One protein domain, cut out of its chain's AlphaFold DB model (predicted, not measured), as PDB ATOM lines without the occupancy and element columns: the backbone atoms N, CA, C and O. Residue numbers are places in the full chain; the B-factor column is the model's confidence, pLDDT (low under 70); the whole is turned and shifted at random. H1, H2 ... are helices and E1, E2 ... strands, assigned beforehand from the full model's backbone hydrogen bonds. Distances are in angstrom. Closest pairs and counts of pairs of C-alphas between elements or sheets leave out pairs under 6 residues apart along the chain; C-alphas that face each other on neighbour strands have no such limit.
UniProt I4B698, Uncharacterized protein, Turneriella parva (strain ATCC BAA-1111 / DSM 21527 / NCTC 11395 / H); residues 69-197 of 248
ATOM      1  N   SER A  69      36.577 -46.885  10.799       93.56
ATOM      2  CA  SER A  69      36.459 -48.265  11.287       93.56
ATOM      3  C   SER A  69      36.389 -49.325  10.182       93.56
ATOM      4  O   SER A  69      36.520 -50.507  10.480       93.56
ATOM      5  N   ALA A  70      36.187 -48.932   8.921       95.19
ATOM      6  CA  ALA A  70      36.188 -49.849   7.786       95.19
ATOM      7  C   ALA A  70      37.608 -50.207   7.303       95.19
ATOM      8  O   ALA A  70      37.743 -51.068   6.431       95.19
ATOM      9  N   ALA A  71      38.651 -49.557   7.840       95.25
ATOM     10  CA  ALA A  71      40.038 -49.910   7.547       95.25
ATOM     11  C   ALA A  71      40.305 -51.375   7.911       95.25
ATOM     12  O   ALA A  71      39.960 -51.833   8.999       95.25
ATOM     13  N   ARG A  72      40.935 -52.104   6.987       96.56
ATOM     14  CA  ARG A  72      41.307 -53.514   7.167       96.56
ATOM     15  C   ARG A  72      42.791 -53.703   7.439       96.56
ATOM     16  O   ARG A  72      43.174 -54.750   7.944       96.56
ATOM     17  N   LEU A  73      43.603 -52.704   7.106       95.56
ATOM     18  CA  LEU A  73      45.046 -52.743   7.301       95.56
ATOM     19  C   LEU A  73      45.458 -52.097   8.613       95.56
ATOM     20  O   LEU A  73      44.934 -51.049   9.005       95.56
ATOM     21  N   ALA A  74      46.475 -52.680   9.239       95.19
ATOM     22  CA  ALA A  74      47.162 -52.037  10.349       95.19
ATOM     23  C   ALA A  74      48.121 -50.938   9.839       95.19
ATOM     24  O   ALA A  74      48.685 -51.066   8.745       95.19
ATOM     25  N   PRO A  75      48.420 -49.894  10.634       94.44
ATOM     26  CA  PRO A  75      49.409 -48.879  10.259       94.44
ATOM     27  C   PRO A  75      50.777 -49.468   9.869       94.44
ATOM     28  O   PRO A  75      51.425 -48.978   8.948       94.44
ATOM     29  N   GLN A  76      51.209 -50.557  10.517       93.50
ATOM     30  CA  GLN A  76      52.470 -51.241  10.206       93.50
ATOM     31  C   GLN A  76      52.446 -51.918   8.828       93.50
ATOM     32  O   GLN A  76      53.470 -51.980   8.149       93.50
ATOM     33  N   GLU A  77      51.291 -52.420   8.392       94.12
ATOM     34  CA  GLU A  77      51.116 -52.974   7.047       94.12
ATOM     35  C   GLU A  77      51.169 -51.880   5.992       94.12
ATOM     36  O   GLU A  77      51.891 -52.033   5.009       94.12
ATOM     37  N   ALA A  78      50.512 -50.745   6.238       94.75
ATOM     38  CA  ALA A  78      50.594 -49.588   5.355       94.75
ATOM     39  C   ALA A  78      52.043 -49.096   5.188       94.75
ATOM     40  O   ALA A  78      52.469 -48.825   4.068       94.75
ATOM     41  N   ILE A  79      52.839 -49.061   6.269       93.94
ATOM     42  CA  ILE A  79      54.277 -48.742   6.195       93.94
ATOM     43  C   ILE A  79      55.008 -49.728   5.276       93.94
ATOM     44  O   ILE A  79      55.818 -49.296   4.459       93.94
ATOM     45  N   ARG A  80      54.745 -51.035   5.402       91.56
ATOM     46  CA  ARG A  80      55.399 -52.066   4.575       91.56
ATOM     47  C   ARG A  80      55.018 -51.962   3.097       91.56
ATOM     48  O   ARG A  80      55.885 -52.139   2.251       91.56
ATOM     49  N   LEU A  81      53.752 -51.672   2.803       92.56
ATOM     50  CA  LEU A  81      53.231 -51.544   1.436       92.56
ATOM     51  C   LEU A  81      53.640 -50.223   0.766       92.56
ATOM     52  O   LEU A  81      53.772 -50.152  -0.454       92.56
ATOM     53  N   ALA A  82      53.867 -49.171   1.553       90.50
ATOM     54  CA  ALA A  82      54.385 -47.905   1.064       90.50
ATOM     55  C   ALA A  82      55.881 -48.034   0.721       90.50
ATOM     56  O   ALA A  82      56.743 -47.886   1.591       90.50
ATOM     57  N   GLU A  83      56.186 -48.310  -0.547       77.06
ATOM     58  CA  GLU A  83      57.552 -48.419  -1.079       77.06
ATOM     59  C   GLU A  83      58.372 -47.142  -0.874       77.06
ATOM     60  O   GLU A  83      58.068 -46.123  -1.476       77.06
ATOM     61  N   ALA A  84      59.473 -47.184  -0.130       65.88
ATOM     62  CA  ALA A  84      60.379 -46.046  -0.007       65.88
ATOM     63  C   ALA A  84      61.096 -45.752  -1.348       65.88
ATOM     64  O   ALA A  84      61.787 -46.612  -1.890       65.88
ATOM     65  N   ALA A  85      60.956 -44.538  -1.892       60.31
ATOM     66  CA  ALA A  85      61.732 -44.119  -3.059       60.31
ATOM     67  C   ALA A  85      63.130 -43.663  -2.610       60.31
ATOM     68  O   ALA A  85      63.258 -42.587  -2.041       60.31
ATOM     69  N   GLY A  86      64.171 -44.464  -2.855       62.69
ATOM     70  CA  GLY A  86      65.548 -44.136  -2.457       62.69
ATOM     71  C   GLY A  86      65.916 -44.587  -1.036       62.69
ATOM     72  O   GLY A  86      65.266 -45.458  -0.457       62.69
ATOM     73  N   LYS A  87      66.992 -44.025  -0.464       60.41
ATOM     74  CA  LYS A  87      67.447 -44.327   0.910       60.41
ATOM     75  C   LYS A  87      66.643 -43.509   1.920       60.41
ATOM     76  O   LYS A  87      67.164 -42.598   2.558       60.41
ATOM     77  N   VAL A  88      65.358 -43.812   2.044       68.94
ATOM     78  CA  VAL A  88      64.470 -43.059   2.933       68.94
ATOM     79  C   VAL A  88      64.542 -43.624   4.353       68.94
ATOM     80  O   VAL A  88      64.625 -44.838   4.540       68.94
ATOM     81  N   GLY A  89      64.535 -42.741   5.355       74.62
ATOM     82  CA  GLY A  89      64.528 -43.123   6.767       74.62
ATOM     83  C   GLY A  89      63.245 -43.856   7.197       74.62
ATOM     84  O   GLY A  89      62.347 -44.095   6.379       74.62
ATOM     85  N   PRO A  90      63.122 -44.213   8.491       87.44
ATOM     86  CA  PRO A  90      61.893 -44.801   9.020       87.44
ATOM     87  C   PRO A  90      60.683 -43.881   8.792       87.44
ATOM     88  O   PRO A  90      60.828 -42.673   8.585       87.44
ATOM     89  N   ALA A  91      59.477 -44.457   8.825       90.94
ATOM     90  CA  ALA A  91      58.240 -43.681   8.759       90.94
ATOM     91  C   ALA A  91      58.182 -42.673   9.917       90.94
ATOM     92  O   ALA A  91      58.281 -43.056  11.080       90.94
ATOM     93  N   GLU A  92      58.037 -41.391   9.580       92.75
ATOM     94  CA  GLU A  92      57.895 -40.289  10.538       92.75
ATOM     95  C   GLU A  92      56.445 -40.193  11.020       92.75
ATOM     96  O   GLU A  92      56.191 -39.954  12.197       92.75
ATOM     97  N   SER A  93      55.483 -40.412  10.119       94.81
ATOM     98  CA  SER A  93      54.062 -40.452  10.468       94.81
ATOM     99  C   SER A  93      53.263 -41.367   9.544       94.81
ATOM    100  O   SER A  93      53.648 -41.614   8.397       94.81
ATOM    101  N   VAL A  94      52.147 -41.872  10.074       96.25
ATOM    102  CA  VAL A  94      51.139 -42.641   9.341       96.25
ATOM    103  C   VAL A  94      49.768 -42.105   9.721       96.25
ATOM    104  O   VAL A  94      49.402 -42.137  10.896       96.25
ATOM    105  N   VAL A  95      49.016 -41.601   8.745       97.00
ATOM    106  CA  VAL A  95      47.711 -40.965   8.976       97.00
ATOM    107  C   VAL A  95      46.638 -41.665   8.157       97.00
ATOM    108  O   VAL A  95      46.766 -41.785   6.943       97.00
ATOM    109  N   LEU A  96      45.564 -42.094   8.818       97.38
ATOM    110  CA  LEU A  96      44.362 -42.621   8.174       97.38
ATOM    111  C   LEU A  96      43.379 -41.478   7.903       97.38
ATOM    112  O   LEU A  96      43.015 -40.756   8.832       97.38
ATOM    113  N   ARG A  97      42.920 -41.319   6.659       95.69
ATOM    114  CA  ARG A  97      41.895 -40.321   6.312       95.69
ATOM    115  C   ARG A  97      41.016 -40.744   5.142       95.69
ATOM    116  O   ARG A  97      41.383 -41.611   4.355       95.69
ATOM    117  N   ALA A  98      39.877 -40.074   5.010       94.50
ATOM    118  CA  ALA A  98      39.049 -40.131   3.814       94.50
ATOM    119  C   ALA A  98      39.547 -39.128   2.762       94.50
ATOM    120  O   ALA A  98      39.700 -37.940   3.056       94.50
ATOM    121  N   GLU A  99      39.776 -39.599   1.541       94.94
ATOM    122  CA  GLU A  99      40.268 -38.791   0.426       94.94
ATOM    123  C   GLU A  99      39.702 -39.337  -0.891       94.94
ATOM    124  O   GLU A  99      39.803 -40.532  -1.162       94.94
ATOM    125  N   GLY A 100      39.062 -38.498  -1.708       93.50
ATOM    126  CA  GLY A 100      38.529 -38.900  -3.016       93.50
ATOM    127  C   GLY A 100      37.454 -39.992  -2.956       93.50
ATOM    128  O   GLY A 100      37.299 -40.751  -3.911       93.50
ATOM    129  N   GLY A 101      36.728 -40.107  -1.839       93.69
ATOM    130  CA  GLY A 101      35.777 -41.201  -1.586       93.69
ATOM    131  C   GLY A 101      36.416 -42.543  -1.193       93.69
ATOM    132  O   GLY A 101      35.707 -43.539  -1.066       93.69
ATOM    133  N   ARG A 102      37.737 -42.593  -0.982       95.38
ATOM    134  CA  ARG A 102      38.457 -43.775  -0.484       95.38
ATOM    135  C   ARG A 102      38.967 -43.534   0.929       95.38
ATOM    136  O   ARG A 102      39.152 -42.395   1.351       95.38
ATOM    137  N   LEU A 103      39.218 -44.621   1.648       96.75
ATOM    138  CA  LEU A 103      39.918 -44.581   2.924       96.75
ATOM    139  C   LEU A 103      41.398 -44.873   2.662       96.75
ATOM    140  O   LEU A 103      41.728 -45.931   2.129       96.75
ATOM    141  N   VAL A 104      42.281 -43.932   2.990       97.12
ATOM    142  CA  VAL A 104      43.703 -43.992   2.630       97.12
ATOM    143  C   VAL A 104      44.590 -43.838   3.858       97.12
ATOM    144  O   VAL A 104      44.323 -43.016   4.737       97.12
ATOM    145  N   PHE A 105      45.670 -44.612   3.895       97.62
ATOM    146  CA  PHE A 105      46.818 -44.338   4.744       97.62
ATOM    147  C   PHE A 105      47.815 -43.475   3.979       97.62
ATOM    148  O   PHE A 105      48.242 -43.844   2.889       97.62
ATOM    149  N   GLU A 106      48.225 -42.361   4.574       97.19
ATOM    150  CA  GLU A 106      49.400 -41.611   4.148       97.19
ATOM    151  C   GLU A 106      50.575 -41.945   5.047       97.19
ATOM    152  O   GLU A 106      50.525 -41.729   6.256       97.19
ATOM    153  N   VAL A 107      51.635 -42.459   4.436       96.25
ATOM    154  CA  VAL A 107      52.907 -42.741   5.086       96.25
ATOM    155  C   VAL A 107      53.891 -41.659   4.674       96.25
ATOM    156  O   VAL A 107      54.211 -41.524   3.491       96.25
ATOM    157  N   VAL A 108      54.383 -40.899   5.649       94.56
ATOM    158  CA  VAL A 108      55.375 -39.845   5.426       94.56
ATOM    159  C   VAL A 108      56.730 -40.311   5.929       94.56
ATOM    160  O   VAL A 108      56.871 -40.758   7.069       94.56
ATOM    161  N   ARG A 109      57.747 -40.180   5.081       92.94
ATOM    162  CA  ARG A 109      59.148 -40.454   5.408       92.94
ATOM    163  C   ARG A 109      60.011 -39.250   5.086       92.94
ATOM    164  O   ARG A 109      59.703 -38.486   4.174       92.94
ATOM    165  N   ARG A 110      61.120 -39.105   5.804       88.56
ATOM    166  CA  ARG A 110      62.049 -37.991   5.617       88.56
ATOM    167  C   ARG A 110      63.358 -38.454   4.990       88.56
ATOM    168  O   ARG A 110      63.944 -39.448   5.415       88.56
ATOM    169  N   GLU A 111      63.828 -37.687   4.016       85.56
ATOM    170  CA  GLU A 111      65.169 -37.775   3.438       85.56
ATOM    171  C   GLU A 111      65.852 -36.409   3.612       85.56
ATOM    172  O   GLU A 111      65.593 -35.438   2.895       85.56
ATOM    173  N   GLY A 112      66.670 -36.280   4.660       84.25
ATOM    174  CA  GLY A 112      67.259 -34.999   5.050       84.25
ATOM    175  C   GLY A 112      66.193 -33.952   5.404       84.25
ATOM    176  O   GLY A 112      65.534 -34.047   6.438       84.25
ATOM    177  N   LYS A 113      66.030 -32.926   4.558       83.38
ATOM    178  CA  LYS A 113      64.992 -31.886   4.719       83.38
ATOM    179  C   LYS A 113      63.722 -32.159   3.904       83.38
ATOM    180  O   LYS A 113      62.736 -31.450   4.100       83.38
ATOM    181  N   ALA A 114      63.741 -33.133   2.995       83.62
ATOM    182  CA  ALA A 114      62.606 -33.461   2.145       83.62
ATOM    183  C   ALA A 114      61.684 -34.470   2.840       83.62
ATOM    184  O   ALA A 114      62.150 -35.421   3.464       83.62
ATOM    185  N   ALA A 115      60.375 -34.248   2.730       87.94
ATOM    186  CA  ALA A 115      59.354 -35.195   3.160       87.94
ATOM    187  C   ALA A 115      58.739 -35.862   1.925       87.94
ATOM    188  O   ALA A 115      58.354 -35.184   0.972       87.94
ATOM    189  N   HIS A 116      58.638 -37.185   1.962       90.31
ATOM    190  CA  HIS A 116      58.090 -38.028   0.911       90.31
ATOM    191  C   HIS A 116      56.831 -38.693   1.449       90.31
ATOM    192  O   HIS A 116      56.894 -39.435   2.428       90.31
ATOM    193  N   SER A 117      55.698 -38.400   0.820       93.19
ATOM    194  CA  SER A 117      54.397 -38.956   1.199       93.19
ATOM    195  C   SER A 117      53.998 -40.043   0.219       93.19
ATOM    196  O   SER A 117      54.278 -39.927  -0.972       93.19
ATOM    197  N   GLN A 118      53.370 -41.100   0.715       94.62
ATOM    198  CA  GLN A 118      52.890 -42.223  -0.082       94.62
ATOM    199  C   GLN A 118      51.528 -42.660   0.421       94.62
ATOM    200  O   GLN A 118      51.326 -42.785   1.628       94.62
ATOM    201  N   LEU A 119      50.616 -42.913  -0.508       96.31
ATOM    202  CA  LEU A 119      49.251 -43.307  -0.226       96.31
ATOM    203  C   LEU A 119      49.061 -44.793  -0.505       96.31
ATOM    204  O   LEU A 119      49.495 -45.310  -1.537       96.31
ATOM    205  N   VAL A 120      48.370 -45.452   0.415       97.25
ATOM    206  CA  VAL A 120      47.938 -46.846   0.314       97.25
ATOM    207  C   VAL A 120      46.455 -46.897   0.667       97.25
ATOM    208  O   VAL A 120      46.024 -46.254   1.625       97.25
ATOM    209  N   ASP A 121      45.658 -47.638  -0.094       97.06
ATOM    210  CA  ASP A 121      44.257 -47.878   0.240       97.06
ATOM    211  C   ASP A 121      44.161 -48.704   1.529       97.06
ATOM    212  O   ASP A 121      44.730 -49.790   1.635       97.06
ATOM    213  N   ALA A 122      43.434 -48.191   2.519       97.38
ATOM    214  CA  ALA A 122      43.355 -48.779   3.853       97.38
ATOM    215  C   ALA A 122      42.487 -50.050   3.929       97.38
ATOM    216  O   ALA A 122      42.431 -50.692   4.980       97.38
ATOM    217  N   ILE A 123      41.781 -50.396   2.850       96.62
ATOM    218  CA  ILE A 123      40.886 -51.552   2.760       96.62
ATOM    219  C   ILE A 123      41.514 -52.645   1.893       96.62
ATOM    220  O   ILE A 123      41.504 -53.807   2.296       96.62
ATOM    221  N   SER A 124      42.036 -52.296   0.713       96.00
ATOM    222  CA  SER A 124      42.589 -53.260  -0.247       96.00
ATOM    223  C   SER A 124      44.104 -53.447  -0.156       96.00
ATOM    224  O   SER A 124      44.602 -54.479  -0.596       96.00
ATOM    225  N   GLY A 125      44.844 -52.471   0.378       95.31
ATOM    226  CA  GLY A 125      46.314 -52.461   0.343       95.31
ATOM    227  C   GLY A 125      46.913 -52.066  -0.995       95.31
ATOM    228  O   GLY A 125      48.127 -52.136  -1.170       95.31
ATOM    229  N   GLU A 126      46.082 -51.614  -1.932       95.31
ATOM    230  CA  GLU A 126      46.543 -51.053  -3.193       95.31
ATOM    231  C   GLU A 126      47.409 -49.811  -2.945       95.31
ATOM    232  O   GLU A 126      47.019 -48.892  -2.220       95.31
ATOM    233  N   LYS A 127      48.582 -49.754  -3.577       94.88
ATOM    234  CA  LYS A 127      49.429 -48.561  -3.582       94.88
ATOM    235  C   LYS A 127      48.813 -47.511  -4.506       94.88
ATOM    236  O   LYS A 127      48.674 -47.746  -5.701       94.88
ATOM    237  N   LEU A 128      48.478 -46.349  -3.952       95.38
ATOM    238  CA  LEU A 128      47.803 -45.270  -4.676       95.38
ATOM    239  C   LEU A 128      48.754 -44.188  -5.176       95.38
ATOM    240  O   LEU A 128      48.375 -43.448  -6.071       95.38
ATOM    241  N   SER A 129      49.954 -44.061  -4.603       94.06
ATOM    242  CA  SER A 129      50.941 -43.066  -5.046       94.06
ATOM    243  C   SER A 129      51.958 -43.648  -6.039       94.06
ATOM    244  O   SER A 129      52.529 -44.704  -5.759       94.06
ATOM    245  N   PRO A 130      52.297 -42.938  -7.132       95.06
ATOM    246  CA  PRO A 130      51.665 -41.704  -7.590       95.06
ATOM    247  C   PRO A 130      50.208 -41.941  -8.000       95.06
ATOM    248  O   PRO A 130      49.922 -42.965  -8.614       95.06
ATOM    249  N   LEU A 131      49.327 -40.979  -7.702       96.50
ATOM    250  CA  LEU A 131      47.915 -41.033  -8.068       96.50
ATOM    251  C   LEU A 131      47.777 -41.359  -9.555       96.50
ATOM    252  O   LEU A 131      48.575 -40.894 -10.385       96.50
ATOM    253  N   ASP A 132      46.741 -42.129  -9.868       96.25
ATOM    254  CA  ASP A 132      46.212 -42.267 -11.214       96.25
ATOM    255  C   ASP A 132      45.216 -41.132 -11.513       96.25
ATOM    256  O   ASP A 132      44.848 -40.327 -10.648       96.25
ATOM    257  N   GLU A 133      44.776 -41.049 -12.768       96.94
ATOM    258  CA  GLU A 133      43.827 -40.026 -13.207       96.94
ATOM    259  C   GLU A 133      42.496 -40.113 -12.450       96.94
ATOM    260  O   GLU A 133      41.938 -39.089 -12.052       96.94
ATOM    261  N   LYS A 134      41.999 -41.332 -12.211       95.94
ATOM    262  CA  LYS A 134      40.705 -41.561 -11.566       95.94
ATOM    263  C   LYS A 134      40.703 -41.053 -10.128       95.94
ATOM    264  O   LYS A 134      39.773 -40.348  -9.733       95.94
ATOM    265  N   MET A 135      41.728 -41.390  -9.351       96.00
ATOM    266  CA  MET A 135      41.867 -40.941  -7.973       96.00
ATOM    267  C   MET A 135      42.132 -39.438  -7.919       96.00
ATOM    268  O   MET A 135      41.473 -38.739  -7.154       96.00
ATOM    269  N   ALA A 136      43.011 -38.907  -8.772       97.44
ATOM    270  CA  ALA A 136      43.265 -37.469  -8.830       97.44
ATOM    271  C   ALA A 136      41.993 -36.669  -9.152       97.44
ATOM    272  O   ALA A 136      41.685 -35.701  -8.458       97.44
ATOM    273  N   ALA A 137      41.206 -37.108 -10.140       97.19
ATOM    274  CA  ALA A 137      39.915 -36.508 -10.454       97.19
ATOM    275  C   ALA A 137      38.927 -36.632  -9.288       97.19
ATOM    276  O   ALA A 137      38.170 -35.699  -9.007       97.19
ATOM    277  N   ALA A 138      38.945 -37.762  -8.575       95.94
ATOM    278  CA  ALA A 138      38.060 -37.977  -7.445       95.94
ATOM    279  C   ALA A 138      38.361 -37.045  -6.266       95.94
ATOM    280  O   ALA A 138      37.408 -36.505  -5.706       95.94
ATOM    281  N   VAL A 139      39.640 -36.838  -5.943       96.62
ATOM    282  CA  VAL A 139      40.103 -35.889  -4.919       96.62
ATOM    283  C   VAL A 139      39.833 -34.450  -5.354       96.62
ATOM    284  O   VAL A 139      39.280 -33.664  -4.591       96.62
ATOM    285  N   ALA A 140      40.152 -34.100  -6.603       97.25
ATOM    286  CA  ALA A 140      39.947 -32.758  -7.145       97.25
ATOM    287  C   ALA A 140      38.481 -32.323  -7.118       97.25
ATOM    288  O   ALA A 140      38.185 -31.173  -6.794       97.25
ATOM    289  N   ALA A 141      37.561 -33.248  -7.395       96.06
ATOM    290  CA  ALA A 141      36.131 -32.971  -7.359       96.06
ATOM    291  C   ALA A 141      35.650 -32.518  -5.968       96.06
ATOM    292  O   ALA A 141      34.670 -31.785  -5.886       96.06
ATOM    293  N   GLU A 142      36.346 -32.878  -4.880       95.44
ATOM    294  CA  GLU A 142      35.980 -32.426  -3.533       95.44
ATOM    295  C   GLU A 142      36.200 -30.920  -3.324       95.44
ATOM    296  O   GLU A 142      35.572 -30.316  -2.456       95.44
ATOM    297  N   TYR A 143      37.054 -30.283  -4.129       95.19
ATOM    298  CA  TYR A 143      37.371 -28.849  -4.051       95.19
ATOM    299  C   TYR A 143      36.504 -27.980  -4.969       95.19
ATOM    300  O   TYR A 143      36.654 -26.753  -5.008       95.19
ATOM    301  N   VAL A 144      35.577 -28.596  -5.697       94.19
ATOM    302  CA  VAL A 144      34.666 -27.927  -6.625       94.19
ATOM    303  C   VAL A 144      33.236 -28.134  -6.139       94.19
ATOM    304  O   VAL A 144      32.871 -29.202  -5.658       94.19
ATOM    305  N   VAL A 145      32.421 -27.083  -6.221       91.19
ATOM    306  CA  VAL A 145      31.030 -27.122  -5.752       91.19
ATOM    307  C   VAL A 145      30.210 -28.082  -6.616       91.19
ATOM    308  O   VAL A 145      30.247 -28.002  -7.844       91.19
ATOM    309  N   GLY A 146      29.432 -28.947  -5.965       89.06
ATOM    310  CA  GLY A 146      28.549 -29.903  -6.628       89.06
ATOM    311  C   GLY A 146      29.282 -31.159  -7.101       89.06
ATOM    312  O   GLY A 146      30.271 -31.579  -6.508       89.06
ATOM    313  N   ASN A 147      28.773 -31.779  -8.166       88.25
ATOM    314  CA  ASN A 147      29.368 -32.967  -8.777       88.25
ATOM    315  C   ASN A 147      29.849 -32.626 -10.196       88.25
ATOM    316  O   ASN A 147      29.128 -32.878 -11.165       88.25
ATOM    317  N   PRO A 148      31.006 -31.957 -10.330       93.06
ATOM    318  CA  PRO A 148      31.454 -31.439 -11.611       93.06
ATOM    319  C   PRO A 148      31.850 -32.563 -12.573       93.06
ATOM    320  O   PRO A 148      32.413 -33.585 -12.178       93.06
ATOM    321  N   THR A 149      31.627 -32.343 -13.866       95.62
ATOM    322  CA  THR A 149      32.098 -33.263 -14.905       95.62
ATOM    323  C   THR A 149      33.573 -33.012 -15.191       95.62
ATOM    324  O   THR A 149      33.983 -31.870 -15.412       95.62
ATOM    325  N   LEU A 150      34.385 -34.071 -15.191       96.94
ATOM    326  CA  LEU A 150      35.794 -33.995 -15.571       96.94
ATOM    327  C   LEU A 150      35.912 -33.521 -17.026       96.94
ATOM    328  O   LEU A 150      35.291 -34.093 -17.918       96.94
ATOM    329  N   LYS A 151      36.717 -32.484 -17.259       97.50
ATOM    330  CA  LYS A 151      37.065 -32.016 -18.605       97.50
ATOM    331  C   LYS A 151      38.340 -32.696 -19.088       97.50
ATOM    332  O   LYS A 151      38.367 -33.236 -20.186       97.50
ATOM    333  N   ASN A 152      39.392 -32.641 -18.275       97.56
ATOM    334  CA  ASN A 152      40.651 -33.341 -18.502       97.56
ATOM    335  C   ASN A 152      41.469 -33.431 -17.205       97.56
ATOM    336  O   ASN A 152      41.243 -32.684 -16.251       97.56
ATOM    337  N   ALA A 153      42.450 -34.327 -17.196       97.62
ATOM    338  CA  ALA A 153      43.469 -34.406 -16.165       97.62
ATOM    339  C   ALA A 153      44.837 -34.598 -16.823       97.62
ATOM    340  O   ALA A 153      45.029 -35.488 -17.647       97.62
ATOM    341  N   THR A 154      45.800 -33.750 -16.475       97.88
ATOM    342  CA  THR A 154      47.146 -33.787 -17.065       97.88
ATOM    343  C   THR A 154      48.205 -33.782 -15.980       97.88
ATOM    344  O   THR A 154      48.110 -32.998 -15.034       97.88
ATOM    345  N   VAL A 155      49.228 -34.619 -16.135       97.88
ATOM    346  CA  VAL A 155      50.403 -34.614 -15.258       97.88
ATOM    347  C   VAL A 155      51.321 -33.458 -15.644       97.88
ATOM    348  O   VAL A 155      51.574 -33.217 -16.823       97.88
ATOM    349  N   ILE A 156      51.818 -32.748 -14.636       97.31
ATOM    350  CA  ILE A 156      52.819 -31.697 -14.762       97.31
ATOM    351  C   ILE A 156      53.959 -32.030 -13.809       97.31
ATOM    352  O   ILE A 156      53.799 -31.986 -12.585       97.31
ATOM    353  N   ASP A 157      55.121 -32.330 -14.376       96.00
ATOM    354  CA  ASP A 157      56.337 -32.540 -13.604       96.00
ATOM    355  C   ASP A 157      57.042 -31.212 -13.326       96.00
ATOM    356  O   ASP A 157      56.984 -30.266 -14.114       96.00
ATOM    357  N   ASN A 158      57.722 -31.142 -12.183       94.56
ATOM    358  CA  ASN A 158      58.444 -29.962 -11.709       94.56
ATOM    359  C   ASN A 158      57.573 -28.694 -11.699       94.56
ATOM    360  O   ASN A 158      58.014 -27.602 -12.076       94.56
ATOM    361  N   TYR A 159      56.325 -28.832 -11.248       95.44
ATOM    362  CA  TYR A 159      55.388 -27.727 -11.137       95.44
ATOM    363  C   TYR A 159      55.927 -26.653 -10.186       95.44
ATOM    364  O   TYR A 159      56.181 -26.896  -9.003       95.44
ATOM    365  N   ARG A 160      56.100 -25.433 -10.698       93.50
ATOM    366  CA  ARG A 160      56.537 -24.283  -9.907       93.50
ATOM    367  C   ARG A 160      55.319 -23.495  -9.444       93.50
ATOM    368  O   ARG A 160      54.764 -22.711 -10.207       93.50
ATOM    369  N   HIS A 161      54.952 -23.669  -8.179       91.25
ATOM    370  CA  HIS A 161      53.896 -22.884  -7.548       91.25
ATOM    371  C   HIS A 161      54.271 -21.396  -7.530       91.25
ATOM    372  O   HIS A 161      55.448 -21.027  -7.450       91.25
ATOM    373  N   ARG A 162      53.262 -20.520  -7.529       82.75
ATOM    374  CA  ARG A 162      53.440 -19.056  -7.522       82.75
ATOM    375  C   ARG A 162      54.296 -18.513  -6.373       82.75
ATOM    376  O   ARG A 162      54.914 -17.466  -6.524       82.75
ATOM    377  N   SER A 163      54.359 -19.212  -5.237       84.56
ATOM    378  CA  SER A 163      55.241 -18.846  -4.114       84.56
ATOM    379  C   SER A 163      56.725 -19.136  -4.373       84.56
ATOM    380  O   SER A 163      57.564 -18.827  -3.535       84.56
ATOM    381  N   GLY A 164      57.058 -19.766  -5.503       87.12
ATOM    382  CA  GLY A 164      58.397 -20.242  -5.841       87.12
ATOM    383  C   GLY A 164      58.663 -21.693  -5.430       87.12
ATOM    384  O   GLY A 164      59.663 -22.256  -5.877       87.12
ATOM    385  N   LYS A 165      57.771 -22.311  -4.638       91.00
ATOM    386  CA  LYS A 165      57.871 -23.721  -4.231       91.00
ATOM    387  C   LYS A 165      57.812 -24.634  -5.461       91.00
ATOM    388  O   LYS A 165      56.898 -24.521  -6.273       91.00
ATOM    389  N   LEU A 166      58.777 -25.541  -5.569       92.81
ATOM    390  CA  LEU A 166      58.781 -26.592  -6.582       92.81
ATOM    391  C   LEU A 166      58.052 -27.823  -6.038       92.81
ATOM    392  O   LEU A 166      58.334 -28.259  -4.921       92.81
ATOM    393  N   VAL A 167      57.127 -28.368  -6.822       93.56
ATOM    394  CA  VAL A 167      56.413 -29.611  -6.531       93.56
ATOM    395  C   VAL A 167      56.762 -30.619  -7.632       93.56
ATOM    396  O   VAL A 167      56.514 -30.325  -8.801       93.56
ATOM    397  N   PRO A 168      57.373 -31.774  -7.306       92.12
ATOM    398  CA  PRO A 168      57.943 -32.668  -8.315       92.12
ATOM    399  C   PRO A 168      56.946 -33.223  -9.332       92.12
ATOM    400  O   PRO A 168      57.298 -33.328 -10.499       92.12
ATOM    401  N   SER A 169      55.726 -33.579  -8.921       95.00
ATOM    402  CA  SER A 169      54.724 -34.124  -9.843       95.00
ATOM    403  C   SER A 169      53.310 -33.811  -9.359       95.00
ATOM    404  O   SER A 169      52.921 -34.162  -8.242       95.00
ATOM    405  N   VAL A 170      52.548 -33.123 -10.205       97.62
ATOM    406  CA  VAL A 170      51.218 -32.588  -9.903       97.62
ATOM    407  C   VAL A 170      50.237 -33.017 -10.986       97.62
ATOM    408  O   VAL A 170      50.568 -32.991 -12.166       97.62
ATOM    409  N   TYR A 171      49.013 -33.373 -10.610       97.94
ATOM    410  CA  TYR A 171      47.895 -33.400 -11.548       97.94
ATOM    411  C   TYR A 171      47.239 -32.034 -11.616       97.94
ATOM    412  O   TYR A 171      46.850 -31.501 -10.584       97.94
ATOM    413  N   ARG A 172      47.052 -31.512 -12.826       98.25
ATOM    414  CA  ARG A 172      46.098 -30.439 -13.117       98.25
ATOM    415  C   ARG A 172      44.812 -31.082 -13.612       98.25
ATOM    416  O   ARG A 172      44.805 -31.673 -14.689       98.25
ATOM    417  N   VAL A 173      43.753 -30.974 -12.823       98.31
ATOM    418  CA  VAL A 173      42.430 -31.524 -13.127       98.31
ATOM    419  C   VAL A 173      41.488 -30.371 -13.441       98.31
ATOM    420  O   VAL A 173      41.209 -29.565 -12.555       98.31
ATOM    421  N   ALA A 174      41.002 -30.280 -14.677       98.06
ATOM    422  CA  ALA A 174      40.023 -29.273 -15.071       98.06
ATOM    423  C   ALA A 174      38.617 -29.867 -15.128       98.06
ATOM    424  O   ALA A 174      38.419 -31.015 -15.535       98.06
ATOM    425  N   PHE A 175      37.625 -29.050 -14.791       97.75
ATOM    426  CA  PHE A 175      36.226 -29.453 -14.789       97.75
ATOM    427  C   PHE A 175      35.362 -28.588 -15.703       97.75
ATOM    428  O   PHE A 175      35.613 -27.399 -15.903       97.75
ATOM    429  N   VAL A 176      34.292 -29.191 -16.218       96.31
ATOM    430  CA  VAL A 176      33.194 -28.489 -16.884       96.31
ATOM    431  C   VAL A 176      32.240 -27.979 -15.803       96.31
ATOM    432  O   VAL A 176      31.314 -28.669 -15.386       96.31
ATOM    433  N   ALA A 177      32.512 -26.777 -15.302       93.12
ATOM    434  CA  ALA A 177      31.695 -26.091 -14.306       93.12
ATOM    435  C   ALA A 177      31.836 -24.567 -14.456       93.12
ATOM    436  O   ALA A 177      32.685 -24.079 -15.204       93.12
ATOM    437  N   SER A 178      31.002 -23.805 -13.742       90.69
ATOM    438  CA  SER A 178      31.034 -22.338 -13.799       90.69
ATOM    439  C   SER A 178      32.410 -21.787 -13.403       90.69
ATOM    440  O   SER A 178      32.933 -22.104 -12.333       90.69
ATOM    441  N   GLY A 179      32.987 -20.959 -14.278       91.69
ATOM    442  CA  GLY A 179      34.329 -20.393 -14.125       91.69
ATOM    443  C   GLY A 179      35.479 -21.342 -14.477       91.69
ATOM    444  O   GLY A 179      36.610 -21.009 -14.148       91.69
ATOM    445  N   ASN A 180      35.211 -22.500 -15.098       95.06
ATOM    446  CA  ASN A 180      36.223 -23.465 -15.556       95.06
ATOM    447  C   ASN A 180      37.275 -23.807 -14.478       95.06
ATOM    448  O   ASN A 180      38.463 -23.546 -14.674       95.06
ATOM    449  N   PRO A 181      36.865 -24.352 -13.317       95.75
ATOM    450  CA  PRO A 181      37.787 -24.574 -12.217       95.75
ATOM    451  C   PRO A 181      38.820 -25.652 -12.554       95.75
ATOM    452  O   PRO A 181      38.514 -26.688 -13.154       95.75
ATOM    453  N   GLU A 182      40.041 -25.409 -12.094       97.06
ATOM    454  CA  GLU A 182      41.197 -26.278 -12.237       97.06
ATOM    455  C   GLU A 182      41.843 -26.500 -10.873       97.06
ATOM    456  O   GLU A 182      42.186 -25.551 -10.165       97.06
ATOM    457  N   ILE A 183      42.017 -27.762 -10.501       97.50
ATOM    458  CA  ILE A 183      42.589 -28.156  -9.216       97.50
ATOM    459  C   ILE A 183      43.934 -28.825  -9.462       97.50
ATOM    460  O   ILE A 183      44.048 -29.745 -10.272       97.50
ATOM    461  N   TYR A 184      44.947 -28.357  -8.746       97.94
ATOM    462  CA  TYR A 184      46.300 -28.883  -8.791       97.94
ATOM    463  C   TYR A 184      46.528 -29.742  -7.556       97.94
ATOM    464  O   TYR A 184      46.402 -29.250  -6.436       97.94
ATOM    465  N   ILE A 185      46.865 -31.012  -7.748       97.62
ATOM    466  CA  ILE A 185      47.025 -31.989  -6.667       97.62
ATOM    467  C   ILE A 185      48.392 -32.644  -6.759       97.62
ATOM    468  O   ILE A 185      48.783 -33.124  -7.820       97.62
ATOM    469  N   ASP A 186      49.106 -32.703  -5.642       96.88
ATOM    470  CA  ASP A 186      50.339 -33.469  -5.535       96.88
ATOM    471  C   ASP A 186      50.043 -34.967  -5.689       96.88
ATOM    472  O   ASP A 186      49.229 -35.543  -4.963       96.88
ATOM    473  N   ARG A 187      50.715 -35.614  -6.645       96.62
ATOM    474  CA  ARG A 187      50.430 -37.013  -6.998       96.62
ATOM    475  C   ARG A 187      50.833 -38.004  -5.916       96.62
ATOM    476  O   ARG A 187      50.426 -39.151  -5.981       96.62
ATOM    477  N   ASN A 188      51.634 -37.610  -4.937       95.00
ATOM    478  CA  ASN A 188      52.162 -38.535  -3.945       95.00
ATOM    479  C   ASN A 188      51.429 -38.442  -2.605       95.00
ATOM    480  O   ASN A 188      51.320 -39.447  -1.912       95.00
ATOM    481  N   SER A 189      50.905 -37.267  -2.266       95.25
ATOM    482  CA  SER A 189      50.191 -36.985  -1.011       95.25
ATOM    483  C   SER A 189      48.691 -36.753  -1.190       95.25
ATOM    484  O   SER A 189      47.968 -36.660  -0.204       95.25
ATOM    485  N   ALA A 190      48.201 -36.605  -2.426       96.44
ATOM    486  CA  ALA A 190      46.861 -36.084  -2.717       96.44
ATOM    487  C   ALA A 190      46.590 -34.685  -2.123       96.44
ATOM    488  O   ALA A 190      45.445 -34.230  -2.092       96.44
ATOM    489  N   ALA A 191      47.626 -33.974  -1.665       95.69
ATOM    490  CA  ALA A 191      47.477 -32.633  -1.130       95.69
ATOM    491  C   ALA A 191      47.140 -31.648  -2.253       95.69
ATOM    492  O   ALA A 191      47.764 -31.659  -3.320       95.69
ATOM    493  N   ILE A 192      46.189 -30.751  -1.995       96.00
ATOM    494  CA  ILE A 192      45.926 -29.641  -2.904       96.00
ATOM    495  C   ILE A 192      47.122 -28.681  -2.910       96.00
ATOM    496  O   ILE A 192      47.593 -28.219  -1.872       96.00
ATOM    497  N   VAL A 193      47.624 -28.400  -4.106       96.25
ATOM    498  CA  VAL A 193      48.742 -27.487  -4.355       96.25
ATOM    499  C   VAL A 193      48.221 -26.103  -4.710       96.25
ATOM    500  O   VAL A 193      48.700 -25.108  -4.173       96.25
ATOM    501  N   GLU A 194      47.246 -26.041  -5.612       95.00
ATOM    502  CA  GLU A 194      46.660 -24.797  -6.095       95.00
ATOM    503  C   GLU A 194      45.219 -25.041  -6.551       95.00
ATOM    504  O   GLU A 194      44.863 -26.111  -7.042       95.00
ATOM    505  N   GLU A 195      44.385 -24.026  -6.391       94.56
ATOM    506  CA  GLU A 195      43.068 -23.950  -7.008       94.56
ATOM    507  C   GLU A 195      43.126 -22.783  -7.995       94.56
ATOM    508  O   GLU A 195      43.621 -21.709  -7.643       94.56
ATOM    509  N   SER A 196      42.588 -22.941  -9.198       94.25
ATOM    510  CA  SER A 196      42.491 -21.890 -10.214       94.25
ATOM    511  C   SER A 196      41.118 -21.908 -10.881       94.25
ATOM    512  O   SER A 196      40.439 -22.930 -10.885       94.25
ATOM    513  N   ASP A 197      40.687 -20.764 -11.396       94.81
ATOM    514  CA  ASP A 197      39.468 -20.580 -12.184       94.81
ATOM    515  C   ASP A 197      39.619 -19.314 -13.055       94.81
ATOM    516  O   ASP A 197      40.624 -18.600 -12.951       94.81
TER     517      ASP A 197
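This is residues 69 to 197 of the 248 residues of an uncharacterized protein of Turneriella parva (strain ATCC BAA-1111 / DSM 21527 / NCTC 11395 / H) (UniProt I4B698). Two lobes stand end to end: a four-stranded, strongly twisted sheet, E4 to E7, with helix H2 across one face, and a three-stranded twisted sheet, E1 to E3, with the short helix H1 across it. The long stretch of residues 122 to 132 runs from the smaller lobe to H2. The printed part has 129 residues, with two named helices and seven named strands in the order H1 E1 E2 E3 H2 E4 E5 E6 E7, of mixed class. Both sheets are antiparallel, in the orders E4 E5 E6 E7 and E1 E2 E3. The whole is compact, with a radius of gyration of the C-alphas of 15.0 A, and flat, spanning 43 by 36 by 17 A.

E4, residues 149 to 160, E5, 166 to 176, E6, 182 to 186, and E7, 192 to 196, form a meander, each strand the antiparallel neighbour of the one before and each such pair a hairpin. N 154 and O 172 are 2.9 A apart across E4 and E5, N 171 and O 185 2.8 A across E5 and E6, and N 184 and O 194 2.8 A across E6 and E7, within hydrogen-bond range. E4 bends by 91 degrees at residue 157 and E5 by 76 degrees at residue 169. H2, residues 133 to 143, is on one face of this sheet, making two layers, helix and sheet, at a height over the sheet of 7.3 A. It runs across the strands, at 74 degrees to E5 on the local plane; its closest C-alphas to E6 are those of Ala 140 and Ile 183, 5.7 A apart. E1, residues 91 to 99, E2, 102 to 111, and E3, 114 to 121, form a second meander of two hairpins, with N 95 and O 106 2.9 A apart and N 107 and O 118 2.8 A apart. H1, residues 75 to 81, is on this sheet at a height of 8.1 A, across the strands at 75 degrees to E2 on the local plane. The closest C-alphas of H2 and E1 are those of Val 139 and Glu 99, 6.1 A apart, while H1 and H2 are apart. Every O i to N i+4 pair is within hydrogen-bond range in H1, and 5 of 7 in H2.

From first to last C-alpha, E4 measures 26.5 A, E5 27.6 A, E6 13.4 A, E7 11.2 A, H2 15.8 A, E1 20.4 A, E2 27.7 A, E3 23.4 A and H1 10.0 A. C-alpha 75, where H1 begins, is at (49.409, -48.879, 10.259); C-alpha 149 of E4 is at (32.098, -33.263, -14.905); E7 ends with C-alpha 196 at (42.491, -21.890, -10.214).

The two C-alphas farthest apart are those of Lys 87 and Ser 178, 45.0 A. The printed part has no cut. The link from E3 to H2 is long, with 11 residues. Mean pLDDT of the printed part is 92.9; residues 84 to 88 are under 70.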